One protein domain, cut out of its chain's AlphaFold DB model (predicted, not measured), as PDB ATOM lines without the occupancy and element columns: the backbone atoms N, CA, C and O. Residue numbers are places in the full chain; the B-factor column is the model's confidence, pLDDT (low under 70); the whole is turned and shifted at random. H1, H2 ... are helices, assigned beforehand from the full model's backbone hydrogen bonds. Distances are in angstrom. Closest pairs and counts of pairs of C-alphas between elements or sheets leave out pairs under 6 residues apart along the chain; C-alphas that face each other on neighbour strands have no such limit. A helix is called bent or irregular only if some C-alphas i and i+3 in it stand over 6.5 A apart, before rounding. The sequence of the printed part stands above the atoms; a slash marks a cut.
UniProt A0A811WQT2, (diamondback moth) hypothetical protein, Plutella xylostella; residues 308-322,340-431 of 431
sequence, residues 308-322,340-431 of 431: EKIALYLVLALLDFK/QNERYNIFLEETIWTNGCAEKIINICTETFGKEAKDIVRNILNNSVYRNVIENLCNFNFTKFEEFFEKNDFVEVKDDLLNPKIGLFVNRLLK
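Overview. This is residues 308 to 322 and 340 to 431 of the 431 residues of the protein "(diamondback moth) hypothetical protein" of Plutella xylostella (UniProt A0A811WQT2). The model is a compact cluster of helices in which H1 lies between H3 and the arm H5a, while H6 packs between H3 and the other arm of the bent H5, H5b. H4 runs across from the later residues of H3 toward H5a, and the short H2 lies at the far end by the start of H3, touching no helix. The printed part has 107 residues with six named helices, in the order H1 H2 H3 H4 H5 H6, and no named strand: all helix. The radius of gyration of the C-alphas is 13.1 A, and the spans are 40 by 27 by 24 A.

Along the chain. H1, residues 308 to 318, begins at C-alpha 308 (440.715, 203.295, 451.662) and measures 15.3 A. After the cut come H2, residues 343 to 348, 9.8 A, and H3, residues 350 to 369, 27.7 A, from C-alpha 350 (447.283, 198.239, 471.911). H4, residues 373 to 381, measures 12.3 A. H5, residues 384 to 406, was assigned as one helix by its hydrogen bonds but is bent, with C-alphas 393 and 396 9.4 A apart. Its arms are H5a, residues 384 to 393, 14.2 A, and H5b, residues 396 to 406, 15.6 A. H5a is irregular, with C-alphas 385 and 388 6.8 A apart. H6, residues 420 to 429, measures 14.5 A and ends at C-alpha 429 (445.365, 213.245, 464.858).

Arrangement. H1 and H3 touch at a shallow tilt of 26 degrees, opposite ways; their closest C-alphas, of Ala 317 and Thr 354, are 4.1 A apart. H1 touches H5a at a shallow tilt of 25 degrees, the same way, closest at Val 315 and Ile 390, C-alphas 5.5 A apart. H3 touches H4 with residues 361 to 366 alone, about perpendicular at 80 degrees, closest at the C-alphas of Cys 365 and Ala 373, 5.3 A. H4 and H5a only just touch, with 3 pairs of C-alphas within 8 A, and only at the corner; the closest C-alphas, of Leu 381 and Arg 387, are 5.1 A apart. H6 touches H3 at a shallow tilt of 14 degrees, the same way, closest at the C-alphas of Thr 354 and Phe 425, 6.2 A. H6 touches H5b at a steep tilt of 42 degrees, closest at the C-alphas of Phe 401 and Ile 422, 5.8 A. H2 and H3 meet only through their link. Every O i to N i+4 pair is within hydrogen-bond range in H1, H3, H4, H5b and H6, against 4 of 6 in H5a and 0 of 2 in H2, where 2 of 3 O i to N i+3 pairs are within range.

Size, cuts and confidence. The C-alphas farthest apart, of Glu 342 and Gly 370, are 40.7 A apart. Residues 323 to 339 are not printed, and C-alphas 322 and 340 are 10.0 A apart across the cut. The link from H5 to H6, residues 407 to 419, is long. The mean pLDDT of the printed part is 81.9; residue 322, residues 340 to 351 and residues 413 to 419 are under 70.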
ATOM      1  N   GLU A 308     440.928 204.655 451.150       93.50
ATOM      2  CA  GLU A 308     440.715 203.295 451.662       93.50
ATOM      3  C   GLU A 308     441.854 202.874 452.602       93.50
ATOM      4  O   GLU A 308     441.604 202.285 453.649       93.50
ATOM      5  N   LYS A 309     443.103 203.237 452.276       94.19
ATOM      6  CA  LYS A 309     444.266 202.974 453.133       94.19
ATOM      7  C   LYS A 309     444.144 203.676 454.491       94.19
ATOM      8  O   LYS A 309     444.383 203.054 455.521       94.19
ATOM      9  N   ILE A 310     443.725 204.943 454.502       95.38
ATOM     10  CA  ILE A 310     443.456 205.693 455.740       95.38
ATOM     11  C   ILE A 310     442.309 205.046 456.523       95.38
ATOM     12  O   ILE A 310     442.424 204.878 457.734       95.38
ATOM     13  N   ALA A 311     441.232 204.642 455.846       96.56
ATOM     14  CA  ALA A 311     440.097 203.977 456.481       96.56
ATOM     15  C   ALA A 311     440.491 202.641 457.139       96.56
ATOM     16  O   ALA A 311     440.053 202.365 458.251       96.56
ATOM     17  N   LEU A 312     441.367 201.845 456.513       95.94
ATOM     18  CA  LEU A 312     441.899 200.615 457.117       95.94
ATOM     19  C   LEU A 312     442.739 200.898 458.368       95.94
ATOM     20  O   LEU A 312     442.577 200.212 459.372       95.94
ATOM     21  N   TYR A 313     443.591 201.927 458.343       95.62
ATOM     22  CA  TYR A 313     444.335 202.334 459.539       95.62
ATOM     23  C   TYR A 313     443.418 202.846 460.656       95.62
ATOM     24  O   TYR A 313     443.711 202.616 461.825       95.62
ATOM     25  N   LEU A 314     442.302 203.503 460.318       95.56
ATOM     26  CA  LEU A 314     441.288 203.884 461.303       95.56
ATOM     27  C   LEU A 314     440.642 202.654 461.944       95.56
ATOM     28  O   LEU A 314     440.538 202.628 463.166       95.56
ATOM     29  N   VAL A 315     440.267 201.632 461.161       95.25
ATOM     30  CA  VAL A 315     439.770 200.359 461.716       95.25
ATOM     31  C   VAL A 315     440.798 199.792 462.691       95.25
ATOM     32  O   VAL A 315     440.495 199.634 463.868       95.25
ATOM     33  N   LEU A 316     442.037 199.579 462.241       91.69
ATOM     34  CA  LEU A 316     443.096 198.982 463.061       91.69
ATOM     35  C   LEU A 316     443.378 199.744 464.362       91.69
ATOM     36  O   LEU A 316     443.560 199.126 465.408       91.69
ATOM     37  N   ALA A 317     443.399 201.077 464.314       90.38
ATOM     38  CA  ALA A 317     443.618 201.906 465.496       90.38
ATOM     39  C   ALA A 317     442.466 201.816 466.511       90.38
ATOM     40  O   ALA A 317     442.684 201.986 467.711       90.38
ATOM     41  N   LEU A 318     441.243 201.586 466.029       91.06
ATOM     42  CA  LEU A 318     440.025 201.595 466.833       91.06
ATOM     43  C   LEU A 318     439.559 200.193 467.246       91.06
ATOM     44  O   LEU A 318     438.664 200.100 468.086       91.06
ATOM     45  N   LEU A 319     440.148 199.117 466.719       88.25
ATOM     46  CA  LEU A 319     439.821 197.751 467.133       88.25
ATOM     47  C   LEU A 319     439.996 197.567 468.648       88.25
ATOM     48  O   LEU A 319     440.934 198.087 469.260       88.25
ATOM     49  N   ASP A 320     439.057 196.835 469.236       80.88
ATOM     50  CA  ASP A 320     439.112 196.342 470.610       80.88
ATOM     51  C   ASP A 320     439.502 194.867 470.550       80.88
ATOM     52  O   ASP A 320     438.728 194.042 470.060       80.88
ATOM     53  N   PHE A 321     440.719 194.540 470.980       70.69
ATOM     54  CA  PHE A 321     441.233 193.175 470.865       70.69
ATOM     55  C   PHE A 321     440.744 192.281 472.005       70.69
ATOM     56  O   PHE A 321     440.855 191.063 471.900       70.69
ATOM     57  N   LYS A 322     440.173 192.867 473.072       65.69
ATOM     58  CA  LYS A 322     439.624 192.176 474.252       65.69
ATOM     59  C   LYS A 322     440.563 191.158 474.923       65.69
ATOM     60  O   LYS A 322     440.102 190.388 475.762       65.69
ATOM     61  N   GLN A 340     439.149 194.109 484.721       40.94
ATOM     62  CA  GLN A 340     439.321 195.206 483.740       40.94
ATOM     63  C   GLN A 340     440.297 196.335 484.149       40.94
ATOM     64  O   GLN A 340     440.842 197.011 483.280       40.94
ATOM     65  N   ASN A 341     440.543 196.521 485.449       36.09
ATOM     66  CA  ASN A 341     441.454 197.507 486.026       36.09
ATOM     67  C   ASN A 341     442.949 197.126 486.031       36.09
ATOM     68  O   ASN A 341     443.768 197.958 486.400       36.09
ATOM     69  N   GLU A 342     443.339 195.916 485.626       39.25
ATOM     70  CA  GLU A 342     444.752 195.529 485.446       39.25
ATOM     71  C   GLU A 342     445.121 195.270 483.970       39.25
ATOM     72  O   GLU A 342     446.293 195.077 483.639       39.25
ATOM     73  N   ARG A 343     444.171 195.519 483.045       44.56
ATOM     74  CA  ARG A 343     444.442 195.826 481.622       44.56
ATOM     75  C   ARG A 343     445.377 197.037 481.433       44.56
ATOM     76  O   ARG A 343     445.696 197.408 480.313       44.56
ATOM     77  N   TYR A 344     445.860 197.685 482.493       42.25
ATOM     78  CA  TYR A 344     446.689 198.882 482.378       42.25
ATOM     79  C   TYR A 344     448.084 198.628 481.775       42.25
ATOM     80  O   TYR A 344     448.653 199.546 481.190       42.25
ATOM     81  N   ASN A 345     448.605 197.394 481.813       40.62
ATOM     82  CA  ASN A 345     449.802 197.028 481.035       40.62
ATOM     83  C   ASN A 345     449.496 196.775 479.541       40.62
ATOM     84  O   ASN A 345     450.371 196.975 478.704       40.62
ATOM     85  N   ILE A 346     448.243 196.448 479.194       41.16
ATOM     86  CA  ILE A 346     447.738 196.263 477.814       41.16
ATOM     87  C   ILE A 346     447.744 197.586 477.035       41.16
ATOM     88  O   ILE A 346     447.850 197.600 475.807       41.16
ATOM     89  N   PHE A 347     447.748 198.726 477.738       48.81
ATOM     90  CA  PHE A 347     447.923 200.030 477.103       48.81
ATOM     91  C   PHE A 347     449.265 200.192 476.383       48.81
ATOM     92  O   PHE A 347     449.351 201.106 475.573       48.81
ATOM     93  N   LEU A 348     450.289 199.358 476.610       47.41
ATOM     94  CA  LEU A 348     451.558 199.425 475.866       47.41
ATOM     95  C   LEU A 348     451.514 198.716 474.501       47.41
ATOM     96  O   LEU A 348     452.161 199.198 473.576       47.41
ATOM     97  N   GLU A 349     450.747 197.634 474.352       45.44
ATOM     98  CA  GLU A 349     450.675 196.842 473.109       45.44
ATOM     99  C   GLU A 349     449.541 197.326 472.193       45.44
ATOM    100  O   GLU A 349     449.769 197.584 471.010       45.44
ATOM    101  N   GLU A 350     448.353 197.643 472.728       50.66
ATOM    102  CA  GLU A 350     447.283 198.239 471.911       50.66
ATOM    103  C   GLU A 350     447.619 199.654 471.417       50.66
ATOM    104  O   GLU A 350     447.102 200.123 470.390       50.66
ATOM    105  N   THR A 351     448.495 200.363 472.138       58.62
ATOM    106  CA  THR A 351     449.018 201.634 471.642       58.62
ATOM    107  C   THR A 351     449.998 201.448 470.494       58.62
ATOM    108  O   THR A 351     450.211 202.431 469.794       58.62
ATOM    109  N   ILE A 352     450.539 200.257 470.208       70.69
ATOM    110  CA  ILE A 352     451.390 200.041 469.024       70.69
ATOM    111  C   ILE A 352     450.557 200.207 467.756       70.69
ATOM    112  O   ILE A 352     450.886 201.056 466.927       70.69
ATOM    113  N   TRP A 353     449.435 199.490 467.645       82.06
ATOM    114  CA  TRP A 353     448.514 199.641 466.514       82.06
ATOM    115  C   TRP A 353     447.968 201.060 466.430       82.06
ATOM    116  O   TRP A 353     448.020 201.683 465.375       82.06
ATOM    117  N   THR A 354     447.532 201.619 467.559       84.50
ATOM    118  CA  THR A 354     446.976 202.978 467.614       84.50
ATOM    119  C   THR A 354     447.992 204.043 467.193       84.50
ATOM    120  O   THR A 354     447.698 204.902 466.361       84.50
ATOM    121  N   ASN A 355     449.203 204.000 467.751       82.88
ATOM    122  CA  ASN A 355     450.260 204.971 467.481       82.88
ATOM    123  C   ASN A 355     450.821 204.803 466.070       82.88
ATOM    124  O   ASN A 355     450.975 205.801 465.367       82.88
ATOM    125  N   GLY A 356     451.090 203.561 465.660       86.38
ATOM    126  CA  GLY A 356     451.598 203.231 464.332       86.38
ATOM    127  C   GLY A 356     450.610 203.629 463.238       86.38
ATOM    128  O   GLY A 356     450.989 204.295 462.275       86.38
ATOM    129  N   CYS A 357     449.319 203.334 463.423       92.25
ATOM    130  CA  CYS A 357     448.272 203.766 462.498       92.25
ATOM    131  C   CYS A 357     448.127 205.292 462.473       92.25
ATOM    132  O   CYS A 357     448.024 205.862 461.390       92.25
ATOM    133  N   ALA A 358     448.182 205.975 463.626       91.94
ATOM    134  CA  ALA A 358     448.158 207.440 463.663       91.94
ATOM    135  C   ALA A 358     449.311 208.049 462.854       91.94
ATOM    136  O   ALA A 358     449.088 208.948 462.048       91.94
ATOM    137  N   GLU A 359     450.532 207.537 463.029       91.94
ATOM    138  CA  GLU A 359     451.710 207.999 462.289       91.94
ATOM    139  C   GLU A 359     451.560 207.767 460.783       91.94
ATOM    140  O   GLU A 359     451.785 208.687 459.995       91.94
ATOM    141  N   LYS A 360     451.104 206.579 460.362       93.44
ATOM    142  CA  LYS A 360     450.842 206.285 458.944       93.44
ATOM    143  C   LYS A 360     449.764 207.208 458.362       93.44
ATOM    144  O   LYS A 360     449.954 207.726 457.263       93.44
ATOM    145  N   ILE A 361     448.672 207.463 459.090       94.94
ATOM    146  CA  ILE A 361     447.607 208.390 458.668       94.94
ATOM    147  C   ILE A 361     448.164 209.807 458.502       94.94
ATOM    148  O   ILE A 361     447.957 210.416 457.452       94.94
ATOM    149  N   ILE A 362     448.889 210.323 459.500       94.12
ATOM    150  CA  ILE A 362     449.463 211.676 459.473       94.12
ATOM    151  C   ILE A 362     450.433 211.818 458.301       94.12
ATOM    152  O   ILE A 362     450.320 212.778 457.535       94.12
ATOM    153  N   ASN A 363     451.332 210.851 458.107       93.00
ATOM    154  CA  ASN A 363     452.294 210.875 457.007       93.00
ATOM    155  C   ASN A 363     451.578 210.900 455.652       93.00
ATOM    156  O   ASN A 363     451.858 211.770 454.833       93.00
ATOM    157  N   ILE A 364     450.575 210.040 455.437       92.69
ATOM    158  CA  ILE A 364     449.789 210.039 454.193       92.69
ATOM    159  C   ILE A 364     449.070 211.382 453.989       92.69
ATOM    160  O   ILE A 364     449.119 211.943 452.892       92.69
ATOM    161  N   CYS A 365     448.422 211.920 455.026       91.31
ATOM    162  CA  CYS A 365     447.702 213.195 454.951       91.31
ATOM    163  C   CYS A 365     448.631 214.358 454.584       91.31
ATOM    164  O   CYS A 365     448.307 215.172 453.714       91.31
ATOM    165  N   THR A 366     449.814 214.387 455.196       89.19
ATOM    166  CA  THR A 366     450.799 215.454 455.010       89.19
ATOM    167  C   THR A 366     451.502 215.336 453.656       89.19
ATOM    168  O   THR A 366     451.571 216.317 452.918       89.19
ATOM    169  N   GLU A 367     451.979 214.144 453.292       90.31
ATOM    170  CA  GLU A 367     452.769 213.913 452.074       90.31
ATOM    171  C   GLU A 367     451.915 213.856 450.802       90.31
ATOM    172  O   GLU A 367     452.337 214.350 449.758       90.31
ATOM    173  N   THR A 368     450.713 213.271 450.871       88.06
ATOM    174  CA  THR A 368     449.864 213.064 449.682       88.06
ATOM    175  C   THR A 368     448.882 214.209 449.463       88.06
ATOM    176  O   THR A 368     448.681 214.639 448.328       88.06
ATOM    177  N   PHE A 369     448.257 214.712 450.532       83.81
ATOM    178  CA  PHE A 369     447.202 215.725 450.423       83.81
ATOM    179  C   PHE A 369     447.654 217.132 450.821       83.81
ATOM    180  O   PHE A 369     446.963 218.092 450.476       83.81
ATOM    181  N   GLY A 370     448.769 217.272 451.549       85.19
ATOM    182  CA  GLY A 370     449.196 218.551 452.121       85.19
ATOM    183  C   GLY A 370     448.159 219.149 453.080       85.19
ATOM    184  O   GLY A 370     448.041 220.371 453.166       85.19
ATOM    185  N   LYS A 371     447.358 218.299 453.736       85.88
ATOM    186  CA  LYS A 371     446.263 218.689 454.635       85.88
ATOM    187  C   LYS A 371     446.485 218.129 456.032       85.88
ATOM    188  O   LYS A 371     447.123 217.093 456.199       85.88
ATOM    189  N   GLU A 372     445.898 218.800 457.017       87.56
ATOM    190  CA  GLU A 372     445.848 218.297 458.386       87.56
ATOM    191  C   GLU A 372     445.082 216.968 458.430       87.56
ATOM    192  O   GLU A 372     444.034 216.816 457.788       87.56
ATOM    193  N   ALA A 373     445.590 216.007 459.208       90.62
ATOM    194  CA  ALA A 373     445.006 214.671 459.315       90.62
ATOM    195  C   ALA A 373     443.524 214.727 459.711       90.62
ATOM    196  O   ALA A 373     442.706 213.977 459.173       90.62
ATOM    197  N   LYS A 374     443.158 215.681 460.578       90.19
ATOM    198  CA  LYS A 374     441.785 215.853 461.056       90.19
ATOM    199  C   LYS A 374     440.758 216.052 459.937       90.19
ATOM    200  O   LYS A 374     439.662 215.500 460.005       90.19
ATOM    201  N   ASP A 375     441.109 216.802 458.894       90.38
ATOM    202  CA  ASP A 375     440.173 217.149 457.822       90.38
ATOM    203  C   ASP A 375     439.936 215.956 456.896       90.38
ATOM    204  O   ASP A 375     438.810 215.711 456.462       90.38
ATOM    205  N   ILE A 376     440.988 215.183 456.618       93.12
ATOM    206  CA  ILE A 376     440.879 213.958 455.822       93.12
ATOM    207  C   ILE A 376     440.100 212.894 456.590       93.12
ATOM    208  O   ILE A 376     439.168 212.317 456.037       93.12
ATOM    209  N   VAL A 377     440.419 212.683 457.869       94.44
ATOM    210  CA  VAL A 377     439.703 211.720 458.716       94.44
ATOM    211  C   VAL A 377     438.216 212.073 458.793       94.44
ATOM    212  O   VAL A 377     437.388 211.191 458.587       94.44
ATOM    213  N   ARG A 378     437.840 213.351 458.951       92.94
ATOM    214  CA  ARG A 378     436.424 213.769 458.875       92.94
ATOM    215  C   ARG A 378     435.759 213.389 457.555       92.94
ATOM    216  O   ARG A 378     434.617 212.942 457.563       92.94
ATOM    217  N   ASN A 379     436.449 213.536 456.425       93.12
ATOM    218  CA  ASN A 379     435.892 213.139 455.129       93.12
ATOM    219  C   ASN A 379     435.676 211.623 455.036       93.12
ATOM    220  O   ASN A 379     434.645 211.200 454.520       93.12
ATOM    221  N   ILE A 380     436.598 210.820 455.577       94.88
ATOM    222  CA  ILE A 380     436.442 209.360 455.661       94.88
ATOM    223  C   ILE A 380     435.233 208.993 456.527       94.88
ATOM    224  O   ILE A 380     434.406 208.192 456.103       94.88
ATOM    225  N   LEU A 381     435.084 209.624 457.695       93.19
ATOM    226  CA  LEU A 381     433.963 209.386 458.613       93.19
ATOM    227  C   LEU A 381     432.607 209.858 458.065       93.19
ATOM    228  O   LEU A 381     431.573 209.351 458.487       93.19
ATOM    229  N   ASN A 382     432.602 210.811 457.131       93.56
ATOM    230  CA  ASN A 382     431.400 211.266 456.426       93.56
ATOM    231  C   ASN A 382     431.061 210.402 455.199       93.56
ATOM    232  O   ASN A 382     429.991 210.563 454.609       93.56
ATOM    233  N   ASN A 383     431.958 209.506 454.788       94.88
ATOM    234  CA  ASN A 383     431.737 208.609 453.666       94.88
ATOM    235  C   ASN A 383     431.058 207.321 454.153       94.88
ATOM    236  O   ASN A 383     431.646 206.545 454.907       94.88
ATOM    237  N   SER A 384     429.838 207.064 453.675       93.31
ATOM    238  CA  SER A 384     429.048 205.891 454.072       93.31
ATOM    239  C   SER A 384     429.726 204.557 453.748       93.31
ATOM    240  O   SER A 384     429.483 203.585 454.448       93.31
ATOM    241  N   VAL A 385     430.607 204.519 452.737       94.50
ATOM    242  CA  VAL A 385     431.387 203.323 452.369       94.50
ATOM    243  C   VAL A 385     432.283 202.856 453.517       94.50
ATOM    244  O   VAL A 385     432.476 201.657 453.692       94.50
ATOM    245  N   TYR A 386     432.851 203.796 454.273       96.25
ATOM    246  CA  TYR A 386     433.815 203.497 455.332       96.25
ATOM    247  C   TYR A 386     433.171 203.550 456.712       96.25
ATOM    248  O   TYR A 386     433.419 202.671 457.531       96.25
ATOM    249  N   ARG A 387     432.327 204.558 456.962       95.06
ATOM    250  CA  ARG A 387     431.757 204.832 458.285       95.06
ATOM    251  C   ARG A 387     431.059 203.614 458.886       95.06
ATOM    252  O   ARG A 387     431.429 203.208 459.980       95.06
ATOM    253  N   ASN A 388     430.103 203.027 458.164       93.81
ATOM    254  CA  ASN A 388     429.293 201.917 458.674       93.81
ATOM    255  C   ASN A 388     430.158 200.706 459.040       93.81
ATOM    256  O   ASN A 388     429.942 200.061 460.058       93.81
ATOM    257  N   VAL A 389     431.160 200.407 458.213       96.00
ATOM    258  CA  VAL A 389     432.068 199.278 458.431       96.00
ATOM    259  C   VAL A 389     432.977 199.529 459.638       96.00
ATOM    260  O   VAL A 389     433.146 198.632 460.459       96.00
ATOM    261  N   ILE A 390     433.521 200.745 459.786       96.19
ATOM    262  CA  ILE A 390     434.330 201.122 460.959       96.19
ATOM    263  C   ILE A 390     433.475 201.051 462.233       96.19
ATOM    264  O   ILE A 390     433.913 200.496 463.237       96.19
ATOM    265  N   GLU A 391     432.254 201.583 462.191       94.44
ATOM    266  CA  GLU A 391     431.316 201.549 463.313       94.44
ATOM    267  C   GLU A 391     430.973 200.110 463.717       94.44
ATOM    268  O   GLU A 391     431.047 199.775 464.898       94.44
ATOM    269  N   ASN A 392     430.696 199.234 462.750       92.50
ATOM    270  CA  ASN A 392     430.373 197.832 463.016       92.50
ATOM    271  C   ASN A 392     431.553 197.047 463.611       92.50
ATOM    272  O   ASN A 392     431.354 196.278 464.550       92.50
ATOM    273  N   LEU A 393     432.770 197.230 463.087       92.81
ATOM    274  CA  LEU A 393     433.953 196.495 463.556       92.81
ATOM    275  C   LEU A 393     434.493 197.025 464.893       92.81
ATOM    276  O   LEU A 393     434.985 196.248 465.706       92.81
ATOM    277  N   CYS A 394     434.414 198.335 465.137       91.25
ATOM    278  CA  CYS A 394     435.043 198.972 466.301       91.25
ATOM    279  C   CYS A 394     434.044 199.376 467.404       91.25
ATOM    280  O   CYS A 394     434.459 199.686 468.522       91.25
ATOM    281  N   ASN A 395     432.741 199.384 467.112       88.56
ATOM    282  CA  ASN A 395     431.622 199.548 468.044       88.56
ATOM    283  C   ASN A 395     431.833 200.654 469.106       88.56
ATOM    284  O   ASN A 395     431.821 201.851 468.796       88.56
ATOM    285  N   PHE A 396     432.062 200.276 470.370       85.38
ATOM    286  CA  PHE A 396     432.226 201.220 471.478       85.38
ATOM    287  C   PHE A 396     433.411 202.177 471.272       85.38
ATOM    288  O   PHE A 396     433.294 203.374 471.546       85.38
ATOM    289  N   ASN A 397     434.529 201.683 470.731       87.94
ATOM    290  CA  ASN A 397     435.716 202.499 470.472       87.94
ATOM    291  C   ASN A 397     435.460 203.550 469.393       87.94
ATOM    292  O   ASN A 397     435.936 204.676 469.524       87.94
ATOM    293  N   PHE A 398     434.666 203.216 468.372       91.81
ATOM    294  CA  PHE A 398     434.238 204.181 467.360       91.81
ATOM    295  C   PHE A 398     433.361 205.280 467.966       91.81
ATOM    296  O   PHE A 398     433.634 206.462 467.763       91.81
ATOM    297  N   THR A 399     432.371 204.900 468.782       89.88
ATOM    298  CA  THR A 399     431.481 205.862 469.455       89.88
ATOM    299  C   THR A 399     432.283 206.840 470.318       89.88
ATOM    300  O   THR A 399     432.101 208.055 470.239       89.88
ATOM    301  N   LYS A 400     433.235 206.332 471.115       87.75
ATOM    302  CA  LYS A 400     434.117 207.177 471.937       87.75
ATOM    303  C   LYS A 400     435.071 208.029 471.121       87.75
ATOM    304  O   LYS A 400     435.327 209.175 471.492       87.75
ATOM    305  N   PHE A 401     435.579 207.493 470.020       91.19
ATOM    306  CA  PHE A 401     436.418 208.247 469.107       91.19
ATOM    307  C   PHE A 401     435.658 209.439 468.530       91.19
ATOM    308  O   PHE A 401     436.159 210.556 468.610       91.19
ATOM    309  N   GLU A 402     434.437 209.236 468.039       90.88
ATOM    310  CA  GLU A 402     433.606 210.307 467.490       90.88
ATOM    311  C   GLU A 402     433.275 211.373 468.548       90.88
ATOM    312  O   GLU A 402     433.538 212.554 468.320       90.88
ATOM    313  N   GLU A 403     432.840 210.964 469.749       88.94
ATOM    314  CA  GLU A 403     432.558 211.879 470.870       88.94
ATOM    315  C   GLU A 403     433.744 212.807 471.207       88.94
ATOM    316  O   GLU A 403     433.556 213.969 471.584       88.94
ATOM    317  N   PHE A 404     434.973 212.290 471.142       88.00
ATOM    318  CA  PHE A 404     436.185 213.060 471.418       88.00
ATOM    319  C   PHE A 404     436.641 213.882 470.212       88.00
ATOM    320  O   PHE A 404     437.047 215.034 470.370       88.00
ATOM    321  N   PHE A 405     436.553 213.319 469.013       89.19
ATOM    322  CA  PHE A 405     437.033 213.941 467.788       89.19
ATOM    323  C   PHE A 405     436.138 215.103 467.323       89.19
ATOM    324  O   PHE A 405     436.638 216.094 466.779       89.19
ATOM    325  N   GLU A 406     434.830 215.040 467.595       87.19
ATOM    326  CA  GLU A 406     433.876 216.127 467.328       87.19
ATOM    327  C   GLU A 406     434.140 217.373 468.173       87.19
ATOM    328  O   GLU A 406     434.001 218.493 467.676       87.19
ATOM    329  N   LYS A 407     434.576 217.198 469.428       84.19
ATOM    330  CA  LYS A 407     434.920 218.319 470.318       84.19
ATOM    331  C   LYS A 407     436.092 219.140 469.785       84.19
ATOM    332  O   LYS A 407     436.221 220.299 470.158       84.19
ATOM    333  N   ASN A 408     436.898 218.566 468.885       80.44
ATOM    334  CA  ASN A 408     438.039 219.219 468.244       80.44
ATOM    335  C   ASN A 408     439.034 219.824 469.255       80.44
ATOM    336  O   ASN A 408     439.701 220.813 468.962       80.44
ATOM    337  N   ASP A 409     439.135 219.201 470.426       79.31
ATOM    338  CA  ASP A 409     439.974 219.624 471.538       79.31
ATOM    339  C   ASP A 409     440.826 218.449 472.018       79.31
ATOM    340  O   ASP A 409     440.452 217.281 471.874       79.31
ATOM    341  N   PHE A 410     441.975 218.765 472.617       80.81
ATOM    342  CA  PHE A 410     442.818 217.756 473.247       80.81
ATOM    343  C   PHE A 410     442.071 217.075 474.399       80.81
ATOM    344  O   PHE A 410     441.557 217.727 475.309       80.81
ATOM    345  N   VAL A 411     442.049 215.748 474.375       81.25
ATOM    346  CA  VAL A 411     441.469 214.908 475.419       81.25
ATOM    347  C   VAL A 411     442.454 214.821 476.581       81.25
ATOM    348  O   VAL A 411     443.578 214.338 476.424       81.25
ATOM    349  N   GLU A 412     442.035 215.278 477.760       76.75
ATOM    350  CA  GLU A 412     442.782 215.078 479.001       76.75
ATOM    351  C   GLU A 412     442.690 213.596 479.400       76.75
ATOM    352  O   GLU A 412     441.645 213.132 479.853       76.75
ATOM    353  N   VAL A 413     443.770 212.840 479.190       67.75
ATOM    354  CA  VAL A 413     443.827 211.411 479.524       67.75
ATOM    355  C   VAL A 413     444.023 211.267 481.037       67.75
ATOM    356  O   VAL A 413     445.103 211.556 481.547       67.75
ATOM    357  N   LYS A 414     442.966 210.869 481.753       64.31
ATOM    358  CA  LYS A 414     442.986 210.555 483.193       64.31
ATOM    359  C   LYS A 414     442.969 209.048 483.401       64.31
ATOM    360  O   LYS A 414     442.345 208.346 482.607       64.31
ATOM    361  N   ASP A 415     443.579 208.591 484.492       55.41
ATOM    362  CA  ASP A 415     443.663 207.166 484.837       55.41
ATOM    363  C   ASP A 415     442.279 206.502 484.959       55.41
ATOM    364  O   ASP A 415     442.154 205.325 484.657       55.41
ATOM    365  N   ASP A 416     441.221 207.256 485.283       50.97
ATOM    366  CA  ASP A 416     439.847 206.743 485.448       50.97
ATOM    367  C   ASP A 416     439.028 206.645 484.136       50.97
ATOM    368  O   ASP A 416     437.828 206.353 484.162       50.97
ATOM    369  N   LEU A 417     439.609 206.961 482.970       56.28
ATOM    370  CA  LEU A 417     438.886 206.876 481.696       56.28
ATOM    371  C   LEU A 417     438.776 205.427 481.219       56.28
ATOM    372  O   LEU A 417     439.778 204.749 481.036       56.28
ATOM    373  N   LEU A 418     437.556 205.012 480.867       55.12
ATOM    374  CA  LEU A 418     437.237 203.696 480.295       55.12
ATOM    375  C   LEU A 418     437.990 203.352 478.989       55.12
ATOM    376  O   LEU A 418     437.910 202.210 478.554       55.12
ATOM    377  N   ASN A 419     438.696 204.300 478.346       62.66
ATOM    378  CA  ASN A 419     439.565 204.011 477.196       62.66
ATOM    379  C   ASN A 419     440.596 205.138 476.887       62.66
ATOM    380  O   ASN A 419     440.348 205.991 476.024       62.66
ATOM    381  N   PRO A 420     441.766 205.189 477.557       71.31
ATOM    382  CA  PRO A 420     442.791 206.212 477.317       71.31
ATOM    383  C   PRO A 420     443.448 206.106 475.926       71.31
ATOM    384  O   PRO A 420     443.896 207.124 475.391       71.31
ATOM    385  N   LYS A 421     443.449 204.920 475.297       79.69
ATOM    386  CA  LYS A 421     443.967 204.687 473.935       79.69
ATOM    387  C   LYS A 421     443.272 205.574 472.901       79.69
ATOM    388  O   LYS A 421     443.944 206.212 472.091       79.69
ATOM    389  N   ILE A 422     441.947 205.691 472.970       84.69
ATOM    390  CA  ILE A 422     441.175 206.525 472.034       84.69
ATOM    391  C   ILE A 422     441.494 208.012 472.222       84.69
ATOM    392  O   ILE A 422     441.673 208.735 471.242       84.69
ATOM    393  N   GLY A 423     441.647 208.468 473.470       83.31
ATOM    394  CA  GLY A 423     442.079 209.837 473.760       83.31
ATOM    395  C   GLY A 423     443.472 210.146 473.196       83.31
ATOM    396  O   GLY A 423     443.674 211.192 472.577       83.31
ATOM    397  N   LEU A 424     444.425 209.217 473.340       82.12
ATOM    398  CA  LEU A 424     445.762 209.333 472.745       82.12
ATOM    399  C   LEU A 424     445.709 209.386 471.213       82.12
ATOM    400  O   LEU A 424     446.414 210.201 470.612       82.12
ATOM    401  N   PHE A 425     444.862 208.564 470.591       88.38
ATOM    402  CA  PHE A 425     444.673 208.552 469.144       88.38
ATOM    403  C   PHE A 425     444.154 209.896 468.624       88.38
ATOM    404  O   PHE A 425     444.767 210.498 467.741       88.38
ATOM    405  N   VAL A 426     443.085 210.417 469.236       89.62
ATOM    406  CA  VAL A 426     442.515 211.736 468.915       89.62
ATOM    407  C   VAL A 426     443.567 212.830 469.077       89.62
ATOM    408  O   VAL A 426     443.793 213.610 468.155       89.62
ATOM    409  N   ASN A 427     444.285 212.838 470.202       88.25
ATOM    410  CA  ASN A 427     445.341 213.815 470.460       88.25
ATOM    411  C   ASN A 427     446.470 213.763 469.427       88.25
ATOM    412  O   ASN A 427     447.089 214.791 469.168       88.25
ATOM    413  N   ARG A 428     446.779 212.595 468.853       88.75
ATOM    414  CA  ARG A 428     447.763 212.491 467.767       88.75
ATOM    415  C   ARG A 428     447.225 213.054 466.457       88.75
ATOM    416  O   ARG A 428     447.958 213.770 465.794       88.75
ATOM    417  N   LEU A 429     445.974 212.764 466.104       90.75
ATOM    418  CA  LEU A 429     445.365 213.245 464.858       90.75
ATOM    419  C   LEU A 429     445.069 214.756 464.856       90.75
ATOM    420  O   LEU A 429     444.923 215.339 463.781       90.75
ATOM    421  N   LEU A 430     444.935 215.369 466.038       87.19
ATOM    422  CA  LEU A 430     444.694 216.808 466.215       87.19
ATOM    423  C   LEU A 430     445.974 217.648 466.378       87.19
ATOM    424  O   LEU A 430     445.877 218.876 466.350       87.19
ATOM    425  N   LYS A 431     447.137 217.016 466.587       80.31
ATOM    426  CA  LYS A 431     448.446 217.692 466.553       80.31
ATOM    427  C   LYS A 431     448.822 218.046 465.125       80.31
ATOM    428  O   LYS A 431     449.422 219.131 464.972       80.31
TER     429      LYS A 431